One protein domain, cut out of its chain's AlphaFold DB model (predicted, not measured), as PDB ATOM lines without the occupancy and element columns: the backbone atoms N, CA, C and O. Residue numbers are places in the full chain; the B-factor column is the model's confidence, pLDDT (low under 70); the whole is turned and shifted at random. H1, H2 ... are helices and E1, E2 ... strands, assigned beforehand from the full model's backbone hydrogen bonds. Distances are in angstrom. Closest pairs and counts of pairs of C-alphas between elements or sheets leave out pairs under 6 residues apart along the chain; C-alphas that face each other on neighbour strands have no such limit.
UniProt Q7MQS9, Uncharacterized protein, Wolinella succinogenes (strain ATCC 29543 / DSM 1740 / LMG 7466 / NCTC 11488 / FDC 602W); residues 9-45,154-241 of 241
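Overview. This is residues 9 to 45 and 154 to 241 of the 241 residues of an uncharacterized protein of Wolinella succinogenes (strain ATCC 29543 / DSM 1740 / LMG 7466 / NCTC 11488 / FDC 602W) (UniProt Q7MQS9). One strongly twisted wall of six antiparallel strands has the short last helix, H4, over one face, with H2 near it, while H1 grazes the wall at its E1 end. H3 sits beside the strands on the face opposite to H4, and the long strand E6 bends near its far end. The printed part has 125 residues, with four named helices and six named strands in the order H1 E1 E2 H2 E3 E4 E5 H3 E6 H4; across the sheet the strands run E1 E2 E6 E5 E4 E3. The class is mixed, helices and strands, and the whole is compact and rounded, with a radius of gyration of the C-alphas of 14.2 A and spans of 37 by 33 by 26 A.

Arrangement. H1, residues 17 to 28, only grazes the sheet; its closest C-alpha pair with edge strand E1, residues 40 to 45, is Ala 26 and Leu 41, 6.9 A. E2, residues 154 to 160, is antiparallel to E1, with N 42 and O 157 2.9 A apart, within hydrogen-bond range. H2, residues 168 to 172, only grazes the sheet. E3, residues 176 to 178, E4, residues 181 to 185, and E5, residues 193 to 200, form a meander, each strand the antiparallel neighbour of the one before; E3 and E4 are a hairpin, as are E4 and E5. N 178 and O 181 are 2.8 A apart, and N 196 and O 184 2.9 A, both within hydrogen-bond range. H3, residues 201 to 205, is on the sheet, over none of its strands, at a height of 6.7 A. E6, residues 212 to 222, is antiparallel to both E2 and E5, with N 216 and O 156 2.8 A apart and N 215 and O 197 2.8 A apart, within hydrogen-bond range. H4, residues 231 to 238, is on the opposite face from H3, over E6 at a height of 9.3 A, and runs along the strands, at 15 degrees to E6 on the local plane. For H3 and H4 alike, the local plane is fitted to only just enough of the sheet's C-alphas, 6. H2 and H4 are close but not clearly touching: the C-alphas of Leu 169 and Ile 237, their closest, are 7.1 A apart. Every O i to N i+4 pair is within hydrogen-bond range in H1, H3 and H4; H2 has 0 of 1, but 2 of 2 O i to N i+3 pairs.

Along the chain. H1 begins at C-alpha 17, (28.173, 30.032, 29.060), and is 15.4 A long. E1 is 15.2 A, E2 19.3 A and E5 20.8 A long. E6, 29.9 A long, starts at C-alpha 212, (29.921, 56.333, 22.834), and bends by 54 degrees at residue 219. H4 is 10.3 A long and ends at C-alpha 238, (27.044, 45.505, 13.920).

Size, cuts and confidence. The two C-alphas farthest apart, those of Phe 179 and Gly 225, are 37.5 A apart. Residues 46 to 153 are not printed; C-alphas 45 and 154 are 5.6 A apart across the cut. The link from H1 to E1 is long. The mean pLDDT of the printed part is 76.5, and residues 9 to 39 and 224 to 226 are under 70.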
ATOM      1  N   PRO A   9      38.082  40.916  28.155       39.03
ATOM      2  CA  PRO A   9      37.107  41.577  29.014       39.03
ATOM      3  C   PRO A   9      36.761  40.573  30.126       39.03
ATOM      4  O   PRO A   9      36.029  39.615  29.871       39.03
ATOM      5  N   PRO A  10      37.286  40.717  31.355       42.38
ATOM      6  CA  PRO A  10      37.025  39.773  32.441       42.38
ATOM      7  C   PRO A  10      35.591  39.939  32.971       42.38
ATOM      8  O   PRO A  10      35.144  39.160  33.801       42.38
ATOM      9  N   GLU A  11      34.869  40.960  32.492       42.53
ATOM     10  CA  GLU A  11      33.531  41.372  32.930       42.53
ATOM     11  C   GLU A  11      32.435  40.339  32.622       42.53
ATOM     12  O   GLU A  11      31.391  40.347  33.272       42.53
ATOM     13  N   LEU A  12      32.665  39.448  31.649       42.16
ATOM     14  CA  LEU A  12      31.677  38.472  31.172       42.16
ATOM     15  C   LEU A  12      32.005  37.025  31.578       42.16
ATOM     16  O   LEU A  12      31.123  36.167  31.550       42.16
ATOM     17  N   VAL A  13      33.244  36.751  31.993       38.72
ATOM     18  CA  VAL A  13      33.677  35.405  32.391       38.72
ATOM     19  C   VAL A  13      33.052  35.068  33.748       38.72
ATOM     20  O   VAL A  13      33.267  35.767  34.738       38.72
ATOM     21  N   GLY A  14      32.238  34.012  33.790       38.38
ATOM     22  CA  GLY A  14      31.574  33.530  35.002       38.38
ATOM     23  C   GLY A  14      30.068  33.789  35.092       38.38
ATOM     24  O   GLY A  14      29.379  33.025  35.761       38.38
ATOM     25  N   LEU A  15      29.479  34.779  34.408       42.75
ATOM     26  CA  LEU A  15      28.011  34.955  34.459       42.75
ATOM     27  C   LEU A  15      27.235  33.826  33.743       42.75
ATOM     28  O   LEU A  15      26.018  33.749  33.877       42.75
ATOM     29  N   GLY A  16      27.928  32.901  33.077       44.69
ATOM     30  CA  GLY A  16      27.394  31.696  32.445       44.69
ATOM     31  C   GLY A  16      27.892  31.556  31.006       44.69
ATOM     32  O   GLY A  16      28.381  32.525  30.427       44.69
ATOM     33  N   ALA A  17      27.703  30.373  30.411       45.81
ATOM     34  CA  ALA A  17      28.173  30.032  29.060       45.81
ATOM     35  C   ALA A  17      27.745  31.035  27.969       45.81
ATOM     36  O   ALA A  17      28.408  31.173  26.954       45.81
ATOM     37  N   VAL A  18      26.652  31.770  28.182       49.00
ATOM     38  CA  VAL A  18      26.119  32.780  27.253       49.00
ATOM     39  C   VAL A  18      26.955  34.063  27.241       49.00
ATOM     40  O   VAL A  18      27.153  34.668  26.192       49.00
ATOM     41  N   PHE A  19      27.468  34.475  28.399       52.97
ATOM     42  CA  PHE A  19      28.337  35.648  28.528       52.97
ATOM     43  C   PHE A  19      29.745  35.325  28.019       52.97
ATOM     44  O   PHE A  19      30.378  36.159  27.374       52.97
ATOM     45  N   GLU A  20      30.182  34.084  28.232       52.59
ATOM     46  CA  GLU A  20      31.404  33.524  27.656       52.59
ATOM     47  C   GLU A  20      31.288  33.381  26.135       52.59
ATOM     48  O   GLU A  20      32.183  33.838  25.441       52.59
ATOM     49  N   ALA A  21      30.160  32.898  25.604       50.25
ATOM     50  CA  ALA A  21      29.900  32.833  24.165       50.25
ATOM     51  C   ALA A  21      29.790  34.223  23.519       50.25
ATOM     52  O   ALA A  21      30.205  34.397  22.380       50.25
ATOM     53  N   LEU A  22      29.274  35.237  24.227       52.22
ATOM     54  CA  LEU A  22      29.260  36.621  23.738       52.22
ATOM     55  C   LEU A  22      30.668  37.230  23.719       52.22
ATOM     56  O   LEU A  22      31.036  37.912  22.762       52.22
ATOM     57  N   ALA A  23      31.471  36.935  24.743       51.78
ATOM     58  CA  ALA A  23      32.879  37.303  24.793       51.78
ATOM     59  C   ALA A  23      33.711  36.559  23.729       51.78
ATOM     60  O   ALA A  23      34.586  37.162  23.116       51.78
ATOM     61  N   GLU A  24      33.423  35.283  23.481       52.81
ATOM     62  CA  GLU A  24      34.074  34.435  22.482       52.81
ATOM     63  C   GLU A  24      33.657  34.822  21.057       52.81
ATOM     64  O   GLU A  24      34.512  34.965  20.190       52.81
ATOM     65  N   TYR A  25      32.376  35.105  20.809       47.41
ATOM     66  CA  TYR A  25      31.882  35.644  19.537       47.41
ATOM     67  C   TYR A  25      32.549  36.985  19.198       47.41
ATOM     68  O   TYR A  25      33.019  37.178  18.075       47.41
ATOM     69  N   ALA A  26      32.670  37.890  20.178       47.38
ATOM     70  CA  ALA A  26      33.407  39.144  20.017       47.38
ATOM     71  C   ALA A  26      34.894  38.911  19.671       47.38
ATOM     72  O   ALA A  26      35.477  39.665  18.893       47.38
ATOM     73  N   GLN A  27      35.507  37.855  20.217       45.81
ATOM     74  CA  GLN A  27      36.902  37.490  19.951       45.81
ATOM     75  C   GLN A  27      37.099  36.826  18.576       45.81
ATOM     76  O   GLN A  27      38.017  37.208  17.853       45.81
ATOM     77  N   ASN A  28      36.235  35.880  18.199       43.19
ATOM     78  CA  ASN A  28      36.367  35.050  16.996       43.19
ATOM     79  C   ASN A  28      35.975  35.777  15.701       43.19
ATOM     80  O   ASN A  28      36.495  35.453  14.637       43.19
ATOM     81  N   MET A  29      35.098  36.782  15.773       38.97
ATOM     82  CA  MET A  29      34.685  37.581  14.609       38.97
ATOM     83  C   MET A  29      35.616  38.768  14.313       38.97
ATOM     84  O   MET A  29      35.310  39.578  13.444       38.97
ATOM     85  N   GLY A  30      36.743  38.909  15.023       32.16
ATOM     86  CA  GLY A  30      37.672  40.011  14.771       32.16
ATOM     87  C   GLY A  30      37.185  41.375  15.274       32.16
ATOM     88  O   GLY A  30      37.715  42.393  14.849       32.16
ATOM     89  N   TYR A  31      36.279  41.441  16.261       40.59
ATOM     90  CA  TYR A  31      36.045  42.689  17.017       40.59
ATOM     91  C   TYR A  31      37.189  42.993  18.014       40.59
ATOM     92  O   TYR A  31      37.045  43.770  18.955       40.59
ATOM     93  N   ARG A  32      38.371  42.408  17.776       37.09
ATOM     94  CA  ARG A  32      39.669  43.046  18.004       37.09
ATOM     95  C   ARG A  32      40.018  43.833  16.733       37.09
ATOM     96  O   ARG A  32      40.460  43.229  15.767       37.09
ATOM     97  N   ASN A  33      39.884  45.160  16.775       34.59
ATOM     98  CA  ASN A  33      40.263  46.089  15.699       34.59
ATOM     99  C   ASN A  33      39.492  45.899  14.380       34.59
ATOM    100  O   ASN A  33      40.001  45.303  13.432       34.59
ATOM    101  N   VAL A  34      38.318  46.524  14.262       29.27
ATOM    102  CA  VAL A  34      37.784  46.881  12.938       29.27
ATOM    103  C   VAL A  34      38.372  48.254  12.587       29.27
ATOM    104  O   VAL A  34      37.751  49.288  12.798       29.27
ATOM    105  N   GLY A  35      39.638  48.284  12.158       38.88
ATOM    106  CA  GLY A  35      40.393  49.536  11.979       38.88
ATOM    107  C   GLY A  35      40.741  50.240  13.304       38.88
ATOM    108  O   GLY A  35      40.777  49.607  14.357       38.88
ATOM    109  N   GLU A  36      41.023  51.547  13.268       32.41
ATOM    110  CA  GLU A  36      41.414  52.352  14.448       32.41
ATOM    111  C   GLU A  36      40.295  52.529  15.510       32.41
ATOM    112  O   GLU A  36      40.493  53.224  16.509       32.41
ATOM    113  N   SER A  37      39.115  51.907  15.343       41.19
ATOM    114  CA  SER A  37      38.002  51.958  16.301       41.19
ATOM    115  C   SER A  37      37.881  50.662  17.126       41.19
ATOM    116  O   SER A  37      37.642  49.558  16.635       41.19
ATOM    117  N   PHE A  38      38.047  50.797  18.443       62.41
ATOM    118  CA  PHE A  38      37.954  49.692  19.403       62.41
ATOM    119  C   PHE A  38      36.501  49.498  19.868       62.41
ATOM    120  O   PHE A  38      36.125  50.030  20.915       62.41
ATOM    121  N   LEU A  39      35.682  48.749  19.115       65.44
ATOM    122  CA  LEU A  39      34.348  48.345  19.583       65.44
ATOM    123  C   LEU A  39      34.456  47.332  20.734       65.44
ATOM    124  O   LEU A  39      35.229  46.377  20.659       65.44
ATOM    125  N   ARG A  40      33.678  47.518  21.803       73.50
ATOM    126  CA  ARG A  40      33.639  46.620  22.969       73.50
ATOM    127  C   ARG A  40      32.213  46.191  23.272       73.50
ATOM    128  O   ARG A  40      31.339  47.027  23.463       73.50
ATOM    129  N   LEU A  41      32.000  44.882  23.344       76.81
ATOM    130  CA  LEU A  41      30.713  44.282  23.679       76.81
ATOM    131  C   LEU A  41      30.632  43.972  25.176       76.81
ATOM    132  O   LEU A  41      31.590  43.478  25.770       76.81
ATOM    133  N   GLY A  42      29.470  44.223  25.770       77.38
ATOM    134  CA  GLY A  42      29.191  43.920  27.170       77.38
ATOM    135  C   GLY A  42      27.698  43.788  27.438       77.38
ATOM    136  O   GLY A  42      26.872  44.018  26.559       77.38
ATOM    137  N   ILE A  43      27.346  43.429  28.671       83.06
ATOM    138  CA  ILE A  43      25.971  43.514  29.164       83.06
ATOM    139  C   ILE A  43      25.920  44.682  30.134       83.06
ATOM    140  O   ILE A  43      26.631  44.681  31.135       83.06
ATOM    141  N   ASP A  44      25.101  45.689  29.847       85.25
ATOM    142  CA  ASP A  44      24.946  46.828  30.752       85.25
ATOM    143  C   ASP A  44      23.944  46.519  31.867       85.25
ATOM    144  O   ASP A  44      24.192  46.810  33.041       85.25
ATOM    145  N   SER A  45      22.820  45.911  31.492       89.69
ATOM    146  CA  SER A  45      21.677  45.731  32.377       89.69
ATOM    147  C   SER A  45      20.982  44.386  32.164       89.69
ATOM    148  O   SER A  45      20.933  43.858  31.058       89.69
ATOM    149  N   LEU A 154      17.771  41.687  28.643       89.44
ATOM    150  CA  LEU A 154      19.105  42.226  28.862       89.44
ATOM    151  C   LEU A 154      19.352  43.400  27.920       89.44
ATOM    152  O   LEU A 154      18.730  43.494  26.866       89.44
ATOM    153  N   ASP A 155      20.258  44.287  28.310       91.12
ATOM    154  CA  ASP A 155      20.799  45.298  27.411       91.12
ATOM    155  C   ASP A 155      22.232  44.903  27.048       91.12
ATOM    156  O   ASP A 155      23.112  44.887  27.915       91.12
ATOM    157  N   ILE A 156      22.460  44.586  25.773       88.06
ATOM    158  CA  ILE A 156      23.807  44.419  25.212       88.06
ATOM    159  C   ILE A 156      24.331  45.812  24.888       88.06
ATOM    160  O   ILE A 156      23.669  46.553  24.166       88.06
ATOM    161  N   CYS A 157      25.498  46.185  25.400       87.25
ATOM    162  CA  CYS A 157      26.148  47.437  25.044       87.25
ATOM    163  C   CYS A 157      27.278  47.208  24.043       87.25
ATOM    164  O   CYS A 157      28.071  46.279  24.187       87.25
ATOM    165  N   ILE A 158      27.351  48.097  23.059       86.62
ATOM    166  CA  ILE A 158      28.439  48.243  22.101       86.62
ATOM    167  C   ILE A 158      29.074  49.601  22.388       86.62
ATOM    168  O   ILE A 158      28.484  50.645  22.103       86.62
ATOM    169  N   ASP A 159      30.247  49.574  23.005       85.38
ATOM    170  CA  ASP A 159      31.030  50.750  23.363       85.38
ATOM    171  C   ASP A 159      32.075  51.058  22.293       85.38
ATOM    172  O   ASP A 159      32.712  50.150  21.766       85.38
ATOM    173  N   SER A 160      32.287  52.339  22.008       84.81
ATOM    174  CA  SER A 160      33.283  52.828  21.056       84.81
ATOM    175  C   SER A 160      33.943  54.095  21.581       84.81
ATOM    176  O   SER A 160      33.283  54.945  22.174       84.81
ATOM    177  N   ASN A 161      35.234  54.273  21.310       85.69
ATOM    178  CA  ASN A 161      35.925  55.532  21.609       85.69
ATOM    179  C   ASN A 161      35.613  56.636  20.579       85.69
ATOM    180  O   ASN A 161      35.926  57.797  20.818       85.69
ATOM    181  N   ASN A 162      34.982  56.274  19.456       86.56
ATOM    182  CA  ASN A 162      34.561  57.180  18.389       86.56
ATOM    183  C   ASN A 162      33.039  57.131  18.218       86.56
ATOM    184  O   ASN A 162      32.426  56.081  18.436       86.56
ATOM    185  N   ALA A 163      32.438  58.243  17.793       88.69
ATOM    186  CA  ALA A 163      31.015  58.279  17.478       88.69
ATOM    187  C   ALA A 163      30.686  57.260  16.374       88.69
ATOM    188  O   ALA A 163      31.423  57.140  15.396       88.69
ATOM    189  N   LEU A 164      29.591  56.520  16.545       85.06
ATOM    190  CA  LEU A 164      29.145  55.519  15.576       85.06
ATOM    191  C   LEU A 164      28.408  56.193  14.415       85.06
ATOM    192  O   LEU A 164      27.625  57.123  14.635       85.06
ATOM    193  N   ASN A 165      28.604  55.691  13.194       86.06
ATOM    194  CA  ASN A 165      27.762  56.084  12.071       86.06
ATOM    195  C   ASN A 165      26.400  55.386  12.197       86.06
ATOM    196  O   ASN A 165      26.296  54.171  12.083       86.06
ATOM    197  N   LEU A 166      25.340  56.159  12.445       88.12
ATOM    198  CA  LEU A 166      23.990  55.615  12.624       88.12
ATOM    199  C   LEU A 166      23.186  55.544  11.321       88.12
ATOM    200  O   LEU A 166      22.019  55.157  11.357       88.12
ATOM    201  N   GLU A 167      23.751  55.950  10.180       89.25
ATOM    202  CA  GLU A 167      23.027  55.966   8.907       89.25
ATOM    203  C   GLU A 167      22.509  54.573   8.539       89.25
ATOM    204  O   GLU A 167      21.327  54.420   8.223       89.25
ATOM    205  N   GLY A 168      23.349  53.546   8.702       88.81
ATOM    206  CA  GLY A 168      22.974  52.156   8.461       88.81
ATOM    207  C   GLY A 168      21.827  51.667   9.353       88.81
ATOM    208  O   GLY A 168      20.990  50.880   8.905       88.81
ATOM    209  N   LEU A 169      21.682  52.212  10.570       92.75
ATOM    210  CA  LEU A 169      20.588  51.841  11.476       92.75
ATOM    211  C   LEU A 169      19.207  52.277  10.968       92.75
ATOM    212  O   LEU A 169      18.194  51.717  11.392       92.75
ATOM    213  N   ARG A 170      19.138  53.232  10.030       92.69
ATOM    214  CA  ARG A 170      17.872  53.660   9.411       92.69
ATOM    215  C   ARG A 170      17.198  52.540   8.619       92.69
ATOM    216  O   ARG A 170      15.980  52.577   8.452       92.69
ATOM    217  N   ALA A 171      17.951  51.520   8.195       93.75
ATOM    218  CA  ALA A 171      17.392  50.318   7.579       93.75
ATOM    219  C   ALA A 171      16.407  49.585   8.511       93.75
ATOM    220  O   ALA A 171      15.456  48.961   8.040       93.75
ATOM    221  N   PHE A 172      16.581  49.718   9.831       94.56
ATOM    222  CA  PHE A 172      15.728  49.083  10.834       94.56
ATOM    223  C   PHE A 172      14.576  49.981  11.306       94.56
ATOM    224  O   PHE A 172      13.686  49.507  12.008       94.56
ATOM    225  N   GLY A 173      14.524  51.262  10.935       94.19
ATOM    226  CA  GLY A 173      13.417  52.134  11.328       94.19
ATOM    227  C   GLY A 173      13.770  53.607  11.485       94.19
ATOM    228  O   GLY A 173      14.821  54.083  11.060       94.19
ATOM    229  N   VAL A 174      12.841  54.344  12.095       93.12
ATOM    230  CA  VAL A 174      13.002  55.776  12.364       93.12
ATOM    231  C   VAL A 174      13.805  55.956  13.646       93.12
ATOM    232  O   VAL A 174      13.444  55.418  14.691       93.12
ATOM    233  N   ILE A 175      14.879  56.735  13.546       93.38
ATOM    234  CA  ILE A 175      15.675  57.158  14.694       93.38
ATOM    235  C   ILE A 175      15.005  58.393  15.301       93.38
ATOM    236  O   ILE A 175      14.901  59.424  14.638       93.38
ATOM    237  N   ASP A 176      14.557  58.266  16.545       91.62
ATOM    238  CA  ASP A 176      13.932  59.315  17.346       91.62
ATOM    239  C   ASP A 176      14.984  60.010  18.236       91.62
ATOM    240  O   ASP A 176      15.514  59.390  19.170       91.62
ATOM    241  N   PRO A 177      15.354  61.270  17.947       89.75
ATOM    242  CA  PRO A 177      16.284  62.023  18.774       89.75
ATOM    243  C   PRO A 177      15.584  62.590  20.017       89.75
ATOM    244  O   PRO A 177      14.628  63.356  19.935       89.75
ATOM    245  N   CYS A 178      16.130  62.296  21.194       83.88
ATOM    246  CA  CYS A 178      15.674  62.832  22.471       83.88
ATOM    247  C   CYS A 178      16.871  63.384  23.256       83.88
ATOM    248  O   CYS A 178      17.661  62.645  23.851       83.88
ATOM    249  N   PHE A 179      17.003  64.714  23.250       84.12
ATOM    250  CA  PHE A 179      18.162  65.437  23.782       84.12
ATOM    251  C   PHE A 179      19.479  64.923  23.170       84.12
ATOM    252  O   PHE A 179      19.679  65.031  21.966       84.12
ATOM    253  N   THR A 180      20.374  64.360  23.983       84.62
ATOM    254  CA  THR A 180      21.679  63.817  23.566       84.62
ATOM    255  C   THR A 180      21.646  62.312  23.285       84.62
ATOM    256  O   THR A 180      22.691  61.675  23.166       84.62
ATOM    257  N   THR A 181      20.454  61.711  23.233       91.00
ATOM    258  CA  THR A 181      20.257  60.273  23.017       91.00
ATOM    259  C   THR A 181      19.391  60.040  21.788       91.00
ATOM    260  O   THR A 181      18.402  60.732  21.578       91.00
ATOM    261  N   SER A 182      19.746  59.052  20.979       93.81
ATOM    262  CA  SER A 182      18.966  58.592  19.832       93.81
ATOM    263  C   SER A 182      18.335  57.243  20.148       93.81
ATOM    264  O   SER A 182      19.023  56.334  20.614       93.81
ATOM    265  N   TYR A 183      17.041  57.099  19.885       95.69
ATOM    266  CA  TYR A 183      16.297  55.866  20.114       95.69
ATOM    267  C   TYR A 183      15.784  55.284  18.805       95.69
ATOM    268  O   TYR A 183      15.407  56.008  17.891       95.69
ATOM    269  N   LEU A 184      15.709  53.963  18.731       95.88
ATOM    270  CA  LEU A 184      14.937  53.264  17.711       95.88
ATOM    271  C   LEU A 184      14.086  52.224  18.432       95.88
ATOM    272  O   LEU A 184      14.613  51.316  19.076       95.88
ATOM    273  N   HIS A 185      12.768  52.392  18.374       94.56
ATOM    274  CA  HIS A 185      11.803  51.518  19.035       94.56
ATOM    275  C   HIS A 185      11.253  50.484  18.055       94.56
ATOM    276  O   HIS A 185      10.868  50.844  16.947       94.56
ATOM    277  N   ASN A 186      11.169  49.225  18.490       93.25
ATOM    278  CA  ASN A 186      10.663  48.094  17.709       93.25
ATOM    279  C   ASN A 186      11.273  48.036  16.292       93.25
ATOM    280  O   ASN A 186      10.545  48.189  15.306       93.25
ATOM    281  N   PRO A 187      12.609  47.877  16.186       95.19
ATOM    282  CA  PRO A 187      13.297  47.800  14.900       95.19
ATOM    283  C   PRO A 187      12.687  46.753  13.969       95.19
ATOM    284  O   PRO A 187      12.473  45.600  14.335       95.19
ATOM    285  N   LYS A 188      12.427  47.164  12.728       94.12
ATOM    286  CA  LYS A 188      11.938  46.301  11.653       94.12
ATOM    287  C   LYS A 188      12.957  45.206  11.361       94.12
ATOM    288  O   LYS A 188      14.151  45.471  11.301       94.12
ATOM    289  N   GLY A 189      12.471  43.991  11.119       92.50
ATOM    290  CA  GLY A 189      13.321  42.848  10.773       92.50
ATOM    291  C   GLY A 189      14.079  42.232  11.950       92.50
ATOM    292  O   GLY A 189      14.773  41.243  11.740       92.50
ATOM    293  N   LEU A 190      13.923  42.762  13.170       93.19
ATOM    294  CA  LEU A 190      14.484  42.200  14.397       93.19
ATOM    295  C   LEU A 190      13.332  41.705  15.284       93.19
ATOM    296  O   LEU A 190      12.393  42.444  15.575       93.19
ATOM    297  N   SER A 191      13.374  40.435  15.669       93.12
ATOM    298  CA  SER A 191      12.322  39.765  16.442       93.12
ATOM    299  C   SER A 191      12.555  39.849  17.947       93.12
ATOM    300  O   SER A 191      11.600  39.812  18.724       93.12
ATOM    301  N   TYR A 192      13.814  39.948  18.373       92.38
ATOM    302  CA  TYR A 192      14.194  39.860  19.780       92.38
ATOM    303  C   TYR A 192      14.795  41.156  20.320       92.38
ATOM    304  O   TYR A 192      14.695  41.413  21.520       92.38
ATOM    305  N   ILE A 193      15.369  42.007  19.469       95.12
ATOM    306  CA  ILE A 193      15.785  43.361  19.848       95.12
ATOM    307  C   ILE A 193      14.577  44.299  19.764       95.12
ATOM    308  O   ILE A 193      14.050  44.575  18.695       95.12
ATOM    309  N   THR A 194      14.144  44.834  20.904       96.12
ATOM    310  CA  THR A 194      12.960  45.715  20.981       96.12
ATOM    311  C   THR A 194      13.299  47.193  20.966       96.12
ATOM    312  O   THR A 194      12.434  48.031  20.707       96.12
ATOM    313  N   ARG A 195      14.548  47.545  21.268       96.69
ATOM    314  CA  ARG A 195      14.976  48.938  21.302       96.69
ATOM    315  C   ARG A 195      16.476  49.059  21.111       96.69
ATOM    316  O   ARG A 195      17.233  48.309  21.720       96.69
ATOM    317  N   LEU A 196      16.872  50.062  20.338       96.69
ATOM    318  CA  LEU A 196      18.237  50.562  20.272       96.69
ATOM    319  C   LEU A 196      18.291  51.930  20.951       96.69
ATOM    320  O   LEU A 196      17.366  52.734  20.815       96.69
ATOM    321  N   CYS A 197      19.359  52.190  21.694       95.94
ATOM    322  CA  CYS A 197      19.589  53.449  22.390       95.94
ATOM    323  C   CYS A 197      21.053  53.853  22.222       95.94
ATOM    324  O   CYS A 197      21.937  53.205  22.775       95.94
ATOM    325  N   TYR A 198      21.310  54.911  21.459       95.81
ATOM    326  CA  TYR A 198      22.648  55.433  21.213       95.81
ATOM    327  C   TYR A 198      22.860  56.770  21.915       95.81
ATOM    328  O   TYR A 198      22.030  57.670  21.788       95.81
ATOM    329  N   TYR A 199      23.968  56.925  22.633       94.06
ATOM    330  CA  TYR A 199      24.301  58.176  23.309       94.06
ATOM    331  C   TYR A 199      25.802  58.343  23.546       94.06
ATOM    332  O   TYR A 199      26.572  57.380  23.573       94.06
ATOM    333  N   ASP A 200      26.197  59.592  23.788       92.81
ATOM    334  CA  ASP A 200      27.505  59.933  24.340       92.81
ATOM    335  C   ASP A 200      27.544  59.567  25.835       92.81
ATOM    336  O   ASP A 200      26.943  60.226  26.694       92.81
ATOM    337  N   LYS A 201      28.209  58.452  26.143       88.94
ATOM    338  CA  LYS A 201      28.334  57.929  27.505       88.94
ATOM    339  C   LYS A 201      29.331  58.738  28.324       88.94
ATOM    340  O   LYS A 201      29.131  58.881  29.530       88.94
ATOM    341  N   GLN A 202      30.359  59.294  27.686       89.50
ATOM    342  CA  GLN A 202      31.308  60.192  28.332       89.50
ATOM    343  C   GLN A 202      30.593  61.417  28.897       89.50
ATOM    344  O   GLN A 202      30.761  61.718  30.080       89.50
ATOM    345  N   ALA A 203      29.740  62.056  28.099       88.00
ATOM    346  CA  ALA A 203      28.976  63.218  28.525       88.00
ATOM    347  C   ALA A 203      27.964  62.864  29.627       88.00
ATOM    348  O   ALA A 203      27.840  63.592  30.613       88.00
ATOM    349  N   LYS A 204      27.267  61.728  29.486       85.56
ATOM    350  CA  LYS A 204      26.237  61.269  30.436       85.56
ATOM    351  C   LYS A 204      26.799  60.908  31.814       85.56
ATOM    352  O   LYS A 204      26.190  61.253  32.823       85.56
ATOM    353  N   ASP A 205      27.935  60.215  31.847       82.19
ATOM    354  CA  ASP A 205      28.536  59.694  33.082       82.19
ATOM    355  C   ASP A 205      29.738  60.539  33.558       82.19
ATOM    356  O   ASP A 205      30.423  60.161  34.508       82.19
ATOM    357  N   HIS A 206      29.991  61.687  32.914       84.75
ATOM    358  CA  HIS A 206      31.118  62.591  33.181       84.75
ATOM    359  C   HIS A 206      32.481  61.877  33.178       84.75
ATOM    360  O   HIS A 206      33.311  62.056  34.076       84.75
ATOM    361  N   LEU A 207      32.709  61.030  32.173       82.44
ATOM    362  CA  LEU A 207      33.954  60.272  32.046       82.44
ATOM    363  C   LEU A 207      35.089  61.159  31.517       82.44
ATOM    364  O   LEU A 207      34.869  62.170  30.853       82.44
ATOM    365  N   LYS A 208      36.334  60.770  31.808       83.69
ATOM    366  CA  LYS A 208      37.523  61.495  31.328       83.69
ATOM    367  C   LYS A 208      37.791  61.278  29.835       83.69
ATOM    368  O   LYS A 208      38.255  62.194  29.170       83.69
ATOM    369  N   ASP A 209      37.523  60.072  29.343       83.25
ATOM    370  CA  ASP A 209      37.867  59.654  27.983       83.25
ATOM    371  C   ASP A 209      36.593  59.511  27.151       83.25
ATOM    372  O   ASP A 209      35.545  59.154  27.700       83.25
ATOM    373  N   ALA A 210      36.697  59.782  25.847       86.81
ATOM    374  CA  ALA A 210      35.590  59.649  24.907       86.81
ATOM    375  C   ALA A 210      35.030  58.222  24.919       86.81
ATOM    376  O   ALA A 210      35.780  57.245  24.876       86.81
ATOM    377  N   LEU A 211      33.704  58.120  25.002       87.25
ATOM    378  CA  LEU A 211      33.000  56.851  25.020       87.25
ATOM    379  C   LEU A 211      31.568  57.046  24.528       87.25
ATOM    380  O   LEU A 211      30.766  57.727  25.165       87.25
ATOM    381  N   TYR A 212      31.249  56.397  23.423       91.00
ATOM    382  CA  TYR A 212      29.921  56.333  22.834       91.00
ATOM    383  C   TYR A 212      29.370  54.934  23.033       91.00
ATOM    384  O   TYR A 212      30.113  53.958  22.924       91.00
ATOM    385  N   ARG A 213      28.076  54.837  23.325       91.56
ATOM    386  CA  ARG A 213      27.428  53.559  23.594       91.56
ATOM    387  C   ARG A 213      26.173  53.400  22.760       91.56
ATOM    388  O   ARG A 213      25.305  54.269  22.787       91.56
ATOM    389  N   LEU A 214      26.058  52.252  22.103       93.31
ATOM    390  CA  LEU A 214      24.811  51.720  21.571       93.31
ATOM    391  C   LEU A 214      24.327  50.576  22.476       93.31
ATOM    392  O   LEU A 214      25.015  49.575  22.638       93.31
ATOM    393  N   GLU A 215      23.151  50.721  23.077       94.31
ATOM    394  CA  GLU A 215      22.478  49.692  23.876       94.31
ATOM    395  C   GLU A 215      21.385  49.008  23.054       94.31
ATOM    396  O   GLU A 215      20.516  49.678  22.494       94.31
ATOM    397  N   LEU A 216      21.405  47.677  23.027       94.88
ATOM    398  CA  LEU A 216      20.411  46.817  22.396       94.88
ATOM    399  C   LEU A 216      19.582  46.139  23.493       94.88
ATOM    400  O   LEU A 216      20.054  45.206  24.145       94.88
ATOM    401  N   THR A 217      18.345  46.590  23.705       95.69
ATOM    402  CA  THR A 217      17.416  45.922  24.626       95.69
ATOM    403  C   THR A 217      16.867  44.662  23.959       95.69
ATOM    404  O   THR A 217      16.038  44.741  23.050       95.69
ATOM    405  N   CYS A 218      17.312  43.501  24.432       91.69
ATOM    406  CA  CYS A 218      16.931  42.193  23.913       91.69
ATOM    407  C   CYS A 218      15.919  41.529  24.847       91.69
ATOM    408  O   CYS A 218      16.173  41.398  26.048       91.69
ATOM    409  N   ILE A 219      14.803  41.050  24.294       90.94
ATOM    410  CA  ILE A 219      13.940  40.097  24.986       90.94
ATOM    411  C   ILE A 219      14.692  38.774  25.075       90.94
ATOM    412  O   ILE A 219      15.216  38.252  24.093       90.94
ATOM    413  N   THR A 220      14.696  38.207  26.269       82.69
ATOM    414  CA  THR A 220      15.199  36.868  26.532       82.69
ATOM    415  C   THR A 220      14.230  36.147  27.459       82.69
ATOM    416  O   THR A 220      13.356  36.770  28.058       82.69
ATOM    417  N   ARG A 221      14.321  34.825  27.565       76.12
ATOM    418  CA  ARG A 221      13.578  34.062  28.571       76.12
ATOM    419  C   ARG A 221      14.434  32.914  29.041       76.12
ATOM    420  O   ARG A 221      14.912  32.124  28.232       76.12
ATOM    421  N   GLY A 222      14.604  32.819  30.352       74.00
ATOM    422  CA  GLY A 222      15.218  31.655  30.963       74.00
ATOM    423  C   GLY A 222      16.123  31.971  32.138       74.00
ATOM    424  O   GLY A 222      16.241  33.096  32.629       74.00
ATOM    425  N   LYS A 223      16.752  30.907  32.623       75.06
ATOM    426  CA  LYS A 223      17.779  30.949  33.662       75.06
ATOM    427  C   LYS A 223      19.099  31.396  33.040       75.06
ATOM    428  O   LYS A 223      19.340  31.124  31.873       75.06
ATOM    429  N   ILE A 224      19.990  31.997  33.828       66.31
ATOM    430  CA  ILE A 224      21.255  32.548  33.311       66.31
ATOM    431  C   ILE A 224      22.163  31.520  32.594       66.31
ATOM    432  O   ILE A 224      22.930  31.889  31.716       66.31
ATOM    433  N   GLY A 225      22.029  30.221  32.902       62.22
ATOM    434  CA  GLY A 225      22.740  29.134  32.206       62.22
ATOM    435  C   GLY A 225      22.081  28.631  30.912       62.22
ATOM    436  O   GLY A 225      22.673  27.818  30.218       62.22
ATOM    437  N   ALA A 226      20.872  29.090  30.599       68.00
ATOM    438  CA  ALA A 226      20.105  28.732  29.402       68.00
ATOM    439  C   ALA A 226      19.545  29.995  28.726       68.00
ATOM    440  O   ALA A 226      18.465  29.983  28.139       68.00
ATOM    441  N   LEU A 227      20.236  31.119  28.917       70.56
ATOM    442  CA  LEU A 227      19.745  32.415  28.507       70.56
ATOM    443  C   LEU A 227      19.860  32.564  26.988       70.56
ATOM    444  O   LEU A 227      20.938  32.419  26.423       70.56
ATOM    445  N   PHE A 228      18.755  32.880  26.323       77.94
ATOM    446  CA  PHE A 228      18.785  33.168  24.896       77.94
ATOM    447  C   PHE A 228      19.379  34.560  24.634       77.94
ATOM    448  O   PHE A 228      18.993  35.530  25.291       77.94
ATOM    449  N   VAL A 229      20.276  34.661  23.653       77.31
ATOM    450  CA  VAL A 229      20.800  35.925  23.124       77.31
ATOM    451  C   VAL A 229      20.633  35.920  21.604       77.31
ATOM    452  O   VAL A 229      21.068  34.958  20.966       77.31
ATOM    453  N   PRO A 230      20.036  36.967  21.001       81.81
ATOM    454  CA  PRO A 230      19.784  37.007  19.563       81.81
ATOM    455  C   PRO A 230      21.042  37.409  18.774       81.81
ATOM    456  O   PRO A 230      21.117  38.499  18.213       81.81
ATOM    457  N   PHE A 231      22.049  36.533  18.744       79.81
ATOM    458  CA  PHE A 231      23.352  36.816  18.125       79.81
ATOM    459  C   PHE A 231      23.265  37.240  16.656       79.81
ATOM    460  O   PHE A 231      23.962  38.171  16.257       79.81
ATOM    461  N   ASP A 232      22.386  36.619  15.869       81.94
ATOM    462  CA  ASP A 232      22.217  36.963  14.453       81.94
ATOM    463  C   ASP A 232      21.677  38.387  14.262       81.94
ATOM    464  O   ASP A 232      22.126  39.111  13.373       81.94
ATOM    465  N   GLU A 233      20.773  38.839  15.137       88.12
ATOM    466  CA  GLU A 233      20.259  40.213  15.112       88.12
ATOM    467  C   GLU A 233      21.324  41.219  15.553       88.12
ATOM    468  O   GLU A 233      21.489  42.265  14.928       88.12
ATOM    469  N   VAL A 234      22.101  40.890  16.590       85.12
ATOM    470  CA  VAL A 234      23.240  41.715  17.026       85.12
ATOM    471  C   VAL A 234      24.261  41.853  15.895       85.12
ATOM    472  O   VAL A 234      24.760  42.948  15.647       85.12
ATOM    473  N   LYS A 235      24.539  40.766  15.167       81.88
ATOM    474  CA  LYS A 235      25.419  40.773  13.992       81.88
ATOM    475  C   LYS A 235      24.872  41.656  12.877       81.88
ATOM    476  O   LYS A 235      25.628  42.430  12.298       81.88
ATOM    477  N   ALA A 236      23.575  41.557  12.589       86.50
ATOM    478  CA  ALA A 236      22.928  42.399  11.592       86.50
ATOM    479  C   ALA A 236      23.090  43.888  11.931       86.50
ATOM    480  O   ALA A 236      23.428  44.664  11.045       86.50
ATOM    481  N   ILE A 237      22.939  44.269  13.205       87.94
ATOM    482  CA  ILE A 237      23.207  45.638  13.666       87.94
ATOM    483  C   ILE A 237      24.679  46.013  13.479       87.94
ATOM    484  O   ILE A 237      24.971  47.036  12.863       87.94
ATOM    485  N   LEU A 238      25.611  45.199  13.977       84.69
ATOM    486  CA  LEU A 238      27.044  45.505  13.920       84.69
ATOM    487  C   LEU A 238      27.565  45.673  12.487       84.69
ATOM    488  O   LEU A 238      28.448  46.489  12.269       84.69
ATOM    489  N   ASN A 239      27.008  44.952  11.513       83.06
ATOM    490  CA  ASN A 239      27.386  45.074  10.101       83.06
ATOM    491  C   ASN A 239      26.936  46.392   9.441       83.06
ATOM    492  O   ASN A 239      27.275  46.633   8.285       83.06
ATOM    493  N   THR A 240      26.140  47.211  10.133       84.19
ATOM    494  CA  THR A 240      25.663  48.514   9.635       84.19
ATOM    495  C   THR A 240      26.378  49.715  10.255       84.19
ATOM    496  O   THR A 240      26.079  50.846   9.867       84.19
ATOM    497  N   LEU A 241      27.275  49.470  11.219       79.06
ATOM    498  CA  LEU A 241      28.047  50.475  11.959       79.06
ATOM    499  C   LEU A 241      29.446  50.639  11.362       79.06
ATOM    500  O   LEU A 241      29.927  51.795  11.360       79.06
TER     501      LEU A 241